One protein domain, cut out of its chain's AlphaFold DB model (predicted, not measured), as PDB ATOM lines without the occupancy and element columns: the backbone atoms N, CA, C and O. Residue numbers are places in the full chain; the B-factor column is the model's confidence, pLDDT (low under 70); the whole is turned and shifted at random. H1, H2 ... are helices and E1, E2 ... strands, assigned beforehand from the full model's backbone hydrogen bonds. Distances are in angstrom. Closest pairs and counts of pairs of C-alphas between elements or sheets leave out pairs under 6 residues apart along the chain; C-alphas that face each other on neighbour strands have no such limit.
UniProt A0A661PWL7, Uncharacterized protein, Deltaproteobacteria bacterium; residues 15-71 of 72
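Overview. This is residues 15 to 71 of the 72 residues of an uncharacterized protein of Deltaproteobacteria bacterium (UniProt A0A661PWL7). A small antiparallel sheet of three short strands has one helix, H1, packed along it and a second, very short helix, H2, at one end, while a long loop, residues 19 to 37, reaches far out at the other end and folds back to H1. Sheet and helices make a small body at one end of the longest axis, and the loop makes much of the length. The printed part has 57 residues, with elements in the order E1, H1, H2, E2, E3 and the sheet in the order E1, E3, E2. The class is mixed, helices and strands, with under half of the residues in named elements. The whole is loose, with a radius of gyration of the C-alphas of 12.9 A and spans of 40 by 20 by 14 A.

Along the chain. E1 is residues 15 to 18, 9.1 A from first to last C-alpha, and begins with C-alpha 15 at (162.684, 188.314, 161.620). Residues 19 to 37 hold no named element. H1 is residues 38 to 48, 15.2 A long, with C-alpha 38 at (154.438, 183.426, 145.168). H2 is residues 52 to 56, 6.6 A long. E2 is residues 58 to 60, 6.2 A long. E3 is residues 67 to 70, 10.6 A long, and ends with C-alpha 70 at (165.155, 184.040, 157.862).

Arrangement. E1 and E2 are the edge strands, and E3 is the inner strand. E1 and E3 are antiparallel at 160 degrees, with N 15 and O 69 at 2.9 A and N 67 and O 18 at 3.0 A, within hydrogen-bond range. E2 and E3, a hairpin, are antiparallel at 146 degrees, with N 59 and O 68 at 2.9 A, within hydrogen-bond range. E1, H1, H2 and E2 form a split strand-helix-strand unit, two strands running the same way with E3 between them, and its crossover is left-handed. H1 is on the sheet, and the two make two layers, a helix on one face of a sheet. Its closest C-alphas to E2 are those of Trp 40 and Ile 59, 7.2 A apart, and to E3 those of Ala 47 and Leu 70, 7.4 A apart. H2 only grazes the sheet, with its residues 54 to 56; its closest C-alphas to E3 are those of Glu 55 and Leu 70, 6.1 A apart. H1 and H2 touch, the closest C-alphas being those of Ala 47 and Trp 54, 4.5 A apart. In H1 every O i to N i+4 pair is within hydrogen-bond range; in H2 0 of 1 is, and 0 of 2 O i to N i+3 pairs.

Size, cuts and confidence. The two C-alphas farthest apart are those of Asp 29 and Pro 52, 40.4 A. The link from E1 to H1 is long, with 19 residues. The printed part has no cut. Its mean pLDDT is 88.0, and no printed residue is under 70.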
ATOM      1  N   THR A  15     162.448 187.051 160.917       92.00
ATOM      2  CA  THR A  15     162.684 188.314 161.620       92.00
ATOM      3  C   THR A  15     162.317 189.466 160.699       92.00
ATOM      4  O   THR A  15     162.791 189.536 159.565       92.00
ATOM      5  N   ILE A  16     161.471 190.371 161.189       93.25
ATOM      6  CA  ILE A  16     161.117 191.603 160.483       93.25
ATOM      7  C   ILE A  16     162.260 192.598 160.677       93.25
ATOM      8  O   ILE A  16     162.587 192.952 161.807       93.25
ATOM      9  N   ILE A  17     162.861 193.031 159.572       95.50
ATOM     10  CA  ILE A  17     163.887 194.081 159.544       95.50
ATOM     11  C   ILE A  17     163.208 195.438 159.369       95.50
ATOM     12  O   ILE A  17     163.518 196.391 160.077       95.50
ATOM     13  N   GLN A  18     162.247 195.498 158.447       96.44
ATOM     14  CA  GLN A  18     161.432 196.673 158.186       96.44
ATOM     15  C   GLN A  18     159.973 196.253 158.115       96.44
ATOM     16  O   GLN A  18     159.618 195.371 157.330       96.44
ATOM     17  N   THR A  19     159.131 196.878 158.935       94.94
ATOM     18  CA  THR A  19     157.679 196.711 158.851       94.94
ATOM     19  C   THR A  19     157.173 197.291 157.540       94.94
ATOM     20  O   THR A  19     157.538 198.410 157.192       94.94
ATOM     21  N   GLY A  20     156.314 196.550 156.848       92.25
ATOM     22  CA  GLY A  20     155.651 197.045 155.648       92.25
ATOM     23  C   GLY A  20     154.244 197.568 155.916       92.25
ATOM     24  O   GLY A  20     153.633 197.261 156.942       92.25
ATOM     25  N   ALA A  21     153.720 198.322 154.957       92.81
ATOM     26  CA  ALA A  21     152.321 198.705 154.888       92.81
ATOM     27  C   ALA A  21     151.416 197.493 154.610       92.81
ATOM     28  O   ALA A  21     151.850 196.435 154.146       92.81
ATOM     29  N   GLN A  22     150.120 197.655 154.870       90.12
ATOM     30  CA  GLN A  22     149.134 196.673 154.441       90.12
ATOM     31  C   GLN A  22     149.055 196.673 152.904       90.12
ATOM     32  O   GLN A  22     148.858 197.740 152.318       90.12
ATOM     33  N   PRO A  23     149.172 195.512 152.234       88.31
ATOM     34  CA  PRO A  23     149.077 195.460 150.782       88.31
ATOM     35  C   PRO A  23     147.678 195.893 150.312       88.31
ATOM     36  O   PRO A  23     146.684 195.486 150.928       88.31
ATOM     37  N   PRO A  24     147.569 196.640 149.196       84.75
ATOM     38  CA  PRO A  24     146.287 197.134 148.685       84.75
ATOM     39  C   PRO A  24     145.261 196.025 148.442       84.75
ATOM     40  O   PRO A  24     144.076 196.222 148.672       84.75
ATOM     41  N   CYS A  25     145.720 194.825 148.067       86.56
ATOM     42  CA  CYS A  25     144.865 193.659 147.821       86.56
ATOM     43  C   CYS A  25     144.043 193.195 149.041       86.56
ATOM     44  O   CYS A  25     143.126 192.394 148.876       86.56
ATOM     45  N   LEU A  26     144.409 193.619 150.258       88.00
ATOM     46  CA  LEU A  26     143.686 193.299 151.492       88.00
ATOM     47  C   LEU A  26     142.694 194.394 151.898       88.00
ATOM     48  O   LEU A  26     142.002 194.226 152.902       88.00
ATOM     49  N   GLN A  27     142.636 195.506 151.163       88.75
ATOM     50  CA  GLN A  27     141.652 196.546 151.419       88.75
ATOM     51  C   GLN A  27     140.260 196.089 150.948       88.75
ATOM     52  O   GLN A  27     140.154 195.426 149.909       88.75
ATOM     53  N   PRO A  28     139.181 196.433 151.678       85.00
ATOM     54  CA  PRO A  28     137.821 196.009 151.334       85.00
ATOM     55  C   PRO A  28     137.346 196.456 149.943       85.00
ATOM     56  O   PRO A  28     136.457 195.838 149.365       85.00
ATOM     57  N   ASP A  29     137.922 197.533 149.415       87.19
ATOM     58  CA  ASP A  29     137.528 198.222 148.186       87.19
ATOM     59  C   ASP A  29     138.401 197.879 146.966       87.19
ATOM     60  O   ASP A  29     138.131 198.365 145.870       87.19
ATOM     61  N   PHE A  30     139.397 196.994 147.103       83.75
ATOM     62  CA  PHE A  30     140.307 196.622 146.010       83.75
ATOM     63  C   PHE A  30     139.597 195.987 144.797       83.75
ATOM     64  O   PHE A  30     140.136 195.970 143.691       83.75
ATOM     65  N   GLY A  31     138.391 195.434 144.988       79.31
ATOM     66  CA  GLY A  31     137.570 194.862 143.912       79.31
ATOM     67  C   GLY A  31     138.109 193.555 143.304       79.31
ATOM     68  O   GLY A  31     137.543 193.052 142.336       79.31
ATOM     69  N   GLY A  32     139.184 192.989 143.866       82.88
ATOM     70  CA  GLY A  32     139.847 191.769 143.395       82.88
ATOM     71  C   GLY A  32     140.284 190.832 144.528       82.88
ATOM     72  O   GLY A  32     140.063 191.103 145.703       82.88
ATOM     73  N   PHE A  33     140.919 189.710 144.173       82.81
ATOM     74  CA  PHE A  33     141.409 188.717 145.139       82.81
ATOM     75  C   PHE A  33     142.885 188.934 145.475       82.81
ATOM     76  O   PHE A  33     143.715 189.027 144.565       82.81
ATOM     77  N   CYS A  34     143.245 188.897 146.762       84.69
ATOM     78  CA  CYS A  34     144.651 188.822 147.145       84.69
ATOM     79  C   CYS A  34     145.183 187.393 146.981       84.69
ATOM     80  O   CYS A  34     144.802 186.483 147.714       84.69
ATOM     81  N   ARG A  35     146.085 187.189 146.015       84.44
ATOM     82  CA  ARG A  35     146.696 185.876 145.728       84.44
ATOM     83  C   ARG A  35     147.943 185.583 146.568       84.44
ATOM     84  O   ARG A  35     148.506 184.499 146.461       84.44
ATOM     85  N   GLY A  36     148.368 186.541 147.391       83.06
ATOM     86  CA  GLY A  36     149.667 186.507 148.058       83.06
ATOM     87  C   GLY A  36     150.829 186.706 147.078       83.06
ATOM     88  O   GLY A  36     150.631 186.977 145.894       83.06
ATOM     89  N   CYS A  37     152.058 186.579 147.584       84.12
ATOM     90  CA  CYS A  37     153.275 186.714 146.788       84.12
ATOM     91  C   CYS A  37     153.970 185.353 146.628       84.12
ATOM     92  O   CYS A  37     154.639 184.867 147.541       84.12
ATOM     93  N   PHE A  38     153.823 184.729 145.457       85.62
ATOM     94  CA  PHE A  38     154.438 183.426 145.168       85.62
ATOM     95  C   PHE A  38     155.970 183.479 145.148       85.62
ATOM     96  O   PHE A  38     156.622 182.531 145.578       85.62
ATOM     97  N   GLY A  39     156.554 184.596 144.701       85.38
ATOM     98  CA  GLY A  39     158.005 184.797 144.738       85.38
ATOM     99  C   GLY A  39     158.552 184.669 146.160       85.38
ATOM    100  O   GLY A  39     159.496 183.920 146.391       85.38
ATOM    101  N   TRP A  40     157.879 185.292 147.129       88.06
ATOM    102  CA  TRP A  40     158.229 185.180 148.545       88.06
ATOM    103  C   TRP A  40     158.139 183.746 149.063       88.06
ATOM    104  O   TRP A  40     159.060 183.282 149.727       88.06
ATOM    105  N   GLN A  41     157.063 183.025 148.734       87.69
ATOM    106  CA  GLN A  41     156.928 181.616 149.122       87.69
ATOM    107  C   GLN A  41     158.093 180.779 148.587       87.69
ATOM    108  O   GLN A  41     158.662 179.981 149.325       87.69
ATOM    109  N   ASN A  42     158.498 181.000 147.335       89.31
ATOM    110  CA  ASN A  42     159.620 180.288 146.729       89.31
ATOM    111  C   ASN A  42     160.956 180.621 147.403       89.31
ATOM    112  O   ASN A  42     161.732 179.711 147.675       89.31
ATOM    113  N   MET A  43     161.206 181.896 147.717       87.69
ATOM    114  CA  MET A  43     162.429 182.334 148.403       87.69
ATOM    115  C   MET A  43     162.510 181.761 149.825       87.69
ATOM    116  O   MET A  43     163.540 181.215 150.215       87.69
ATOM    117  N   ILE A  44     161.402 181.796 150.575       88.56
ATOM    118  CA  ILE A  44     161.303 181.184 151.909       88.56
ATOM    119  C   ILE A  44     161.534 179.671 151.818       88.56
ATOM    120  O   ILE A  44     162.316 179.122 152.591       88.56
ATOM    121  N   ASN A  45     160.904 178.989 150.858       88.56
ATOM    122  CA  ASN A  45     161.086 177.553 150.658       88.56
ATOM    123  C   ASN A  45     162.537 177.202 150.307       88.56
ATOM    124  O   ASN A  45     163.071 176.228 150.834       88.56
ATOM    125  N   ALA A  46     163.189 177.988 149.450       87.25
ATOM    126  CA  ALA A  46     164.588 177.778 149.090       87.25
ATOM    127  C   ALA A  46     165.511 177.906 150.314       87.25
ATOM    128  O   ALA A  46     166.347 177.033 150.545       87.25
ATOM    129  N   ALA A  47     165.286 178.916 151.158       86.00
ATOM    130  CA  ALA A  47     166.015 179.077 152.413       86.00
ATOM    131  C   ALA A  47     165.774 177.910 153.391       86.00
ATOM    132  O   ALA A  47     166.715 177.373 153.969       86.00
ATOM    133  N   LEU A  48     164.528 177.445 153.545       87.12
ATOM    134  CA  LEU A  48     164.188 176.311 154.425       87.12
ATOM    135  C   LEU A  48     164.781 174.968 153.972       87.12
ATOM    136  O   LEU A  48     164.975 174.059 154.796       87.12
ATOM    137  N   ASN A  49     165.059 174.853 152.674       87.12
ATOM    138  CA  ASN A  49     165.710 173.703 152.053       87.12
ATOM    139  C   ASN A  49     167.246 173.776 152.107       87.12
ATOM    140  O   ASN A  49     167.903 172.866 151.606       87.12
ATOM    141  N   GLY A  50     167.813 174.792 152.766       82.31
ATOM    142  CA  GLY A  50     169.244 174.883 153.049       82.31
ATOM    143  C   GLY A  50     170.076 175.507 151.932       82.31
ATOM    144  O   GLY A  50     171.281 175.272 151.892       82.31
ATOM    145  N   ASP A  51     169.467 176.268 151.015       84.25
ATOM    146  CA  ASP A  51     170.233 177.055 150.045       84.25
ATOM    147  C   ASP A  51     170.931 178.231 150.765       84.25
ATOM    148  O   ASP A  51     170.245 179.147 151.237       84.25
ATOM    149  N   PRO A  52     172.278 178.258 150.837       83.69
ATOM    150  CA  PRO A  52     173.013 179.259 151.615       83.69
ATOM    151  C   PRO A  52     172.788 180.700 151.143       83.69
ATOM    152  O   PRO A  52     172.878 181.640 151.938       83.69
ATOM    153  N   THR A  53     172.484 180.883 149.854       85.81
ATOM    154  CA  THR A  53     172.183 182.199 149.279       85.81
ATOM    155  C   THR A  53     170.893 182.737 149.878       85.81
ATOM    156  O   THR A  53     170.821 183.893 150.288       85.81
ATOM    157  N   TRP A  54     169.882 181.875 149.982       85.94
ATOM    158  CA  TRP A  54     168.563 182.245 150.482       85.94
ATOM    159  C   TRP A  54     168.489 182.288 152.010       85.94
ATOM    160  O   TRP A  54     167.707 183.066 152.547       85.94
ATOM    161  N   GLU A  55     169.326 181.532 152.726       85.12
ATOM    162  CA  GLU A  55     169.414 181.591 154.195       85.12
ATOM    163  C   GLU A  55     169.849 182.964 154.730       85.12
ATOM    164  O   GLU A  55     169.500 183.320 155.855       85.12
ATOM    165  N   THR A  56     170.633 183.715 153.953       86.69
ATOM    166  CA  THR A  56     171.201 185.012 154.364       86.69
ATOM    167  C   THR A  56     170.593 186.204 153.629       86.69
ATOM    168  O   THR A  56     170.864 187.354 153.982       86.69
ATOM    169  N   ALA A  57     169.761 185.947 152.617       90.19
ATOM    170  CA  ALA A  57     169.123 186.989 151.836       90.19
ATOM    171  C   ALA A  57     168.053 187.727 152.649       90.19
ATOM    172  O   ALA A  57     167.215 187.125 153.324       90.19
ATOM    173  N   GLN A  58     168.032 189.049 152.498       92.94
ATOM    174  CA  GLN A  58     166.861 189.835 152.858       92.94
ATOM    175  C   GLN A  58     165.813 189.690 151.757       92.94
ATOM    176  O   GLN A  58     166.120 189.825 150.571       92.94
ATOM    177  N   ILE A  59     164.572 189.430 152.150       91.56
ATOM    178  CA  ILE A  59     163.441 189.370 151.230       91.56
ATOM    179  C   ILE A  59     162.675 190.682 151.376       91.56
ATOM    180  O   ILE A  59     162.113 190.959 152.437       91.56
ATOM    181  N   HIS A  60     162.680 191.482 150.311       92.75
ATOM    182  CA  HIS A  60     162.012 192.779 150.237       92.75
ATOM    183  C   HIS A  60     160.762 192.702 149.344       92.75
ATOM    184  O   HIS A  60     160.756 192.033 148.308       92.75
ATOM    185  N   CYS A  61     159.689 193.371 149.760       88.88
ATOM    186  CA  CYS A  61     158.440 193.496 149.020       88.88
ATOM    187  C   CYS A  61     158.292 194.945 148.562       88.88
ATOM    188  O   CYS A  61     158.034 195.810 149.390       88.88
ATOM    189  N   SER A  62     158.382 195.197 147.257       88.44
ATOM    190  CA  SER A  62     158.226 196.545 146.693       88.44
ATOM    191  C   SER A  62     156.813 197.119 146.837       88.44
ATOM    192  O   SER A  62     156.630 198.323 146.745       88.44
ATOM    193  N   GLU A  63     155.804 196.267 147.049       86.56
ATOM    194  CA  GLU A  63     154.400 196.692 147.170       86.56
ATOM    195  C   GLU A  63     154.049 197.203 148.571       86.56
ATOM    196  O   GLU A  63     153.086 197.945 148.750       86.56
ATOM    197  N   THR A  64     154.781 196.744 149.585       90.56
ATOM    198  CA  THR A  64     154.491 197.059 150.990       90.56
ATOM    199  C   THR A  64     155.680 197.639 151.729       90.56
ATOM    200  O   THR A  64     155.527 198.008 152.885       90.56
ATOM    201  N   ASP A  65     156.863 197.664 151.124       93.75
ATOM    202  CA  ASP A  65     158.141 197.948 151.776       93.75
ATOM    203  C   ASP A  65     158.490 197.002 152.944       93.75
ATOM    204  O   ASP A  65     159.423 197.254 153.712       93.75
ATOM    205  N   LEU A  66     157.788 195.869 153.076       93.44
ATOM    206  CA  LEU A  66     158.118 194.846 154.069       93.44
ATOM    207  C   LEU A  66     159.478 194.232 153.734       93.44
ATOM    208  O   LEU A  66     159.684 193.749 152.620       93.44
ATOM    209  N   THR A  67     160.371 194.180 154.721       94.75
ATOM    210  CA  THR A  67     161.661 193.493 154.588       94.75
ATOM    211  C   THR A  67     161.857 192.515 155.736       94.75
ATOM    212  O   THR A  67     161.766 192.888 156.909       94.75
ATOM    213  N   ILE A  68     162.138 191.257 155.400       93.06
ATOM    214  CA  ILE A  68     162.378 190.171 156.359       93.06
ATOM    215  C   ILE A  68     163.721 189.487 156.102       93.06
ATOM    216  O   ILE A  68     164.272 189.556 155.005       93.06
ATOM    217  N   THR A  69     164.199 188.754 157.098       92.50
ATOM    218  CA  THR A  69     165.232 187.720 156.945       92.50
ATOM    219  C   THR A  69     164.753 186.425 157.585       92.50
ATOM    220  O   THR A  69     163.935 186.448 158.512       92.50
ATOM    221  N   LEU A  70     165.287 185.293 157.129       88.31
ATOM    222  CA  LEU A  70     165.155 184.040 157.862       88.31
ATOM    223  C   LEU A  70     166.148 184.012 159.028       88.31
ATOM    224  O   LEU A  70     167.261 184.531 158.941       88.31
ATOM    225  N   LYS A  71     165.721 183.414 160.136       74.31
ATOM    226  CA  LYS A  71     166.531 183.121 161.314       74.31
ATOM    227  C   LYS A  71     166.715 181.606 161.393       74.31
ATOM    228  O   LYS A  71     165.756 180.865 161.187       74.31
TER     229      LYS A  71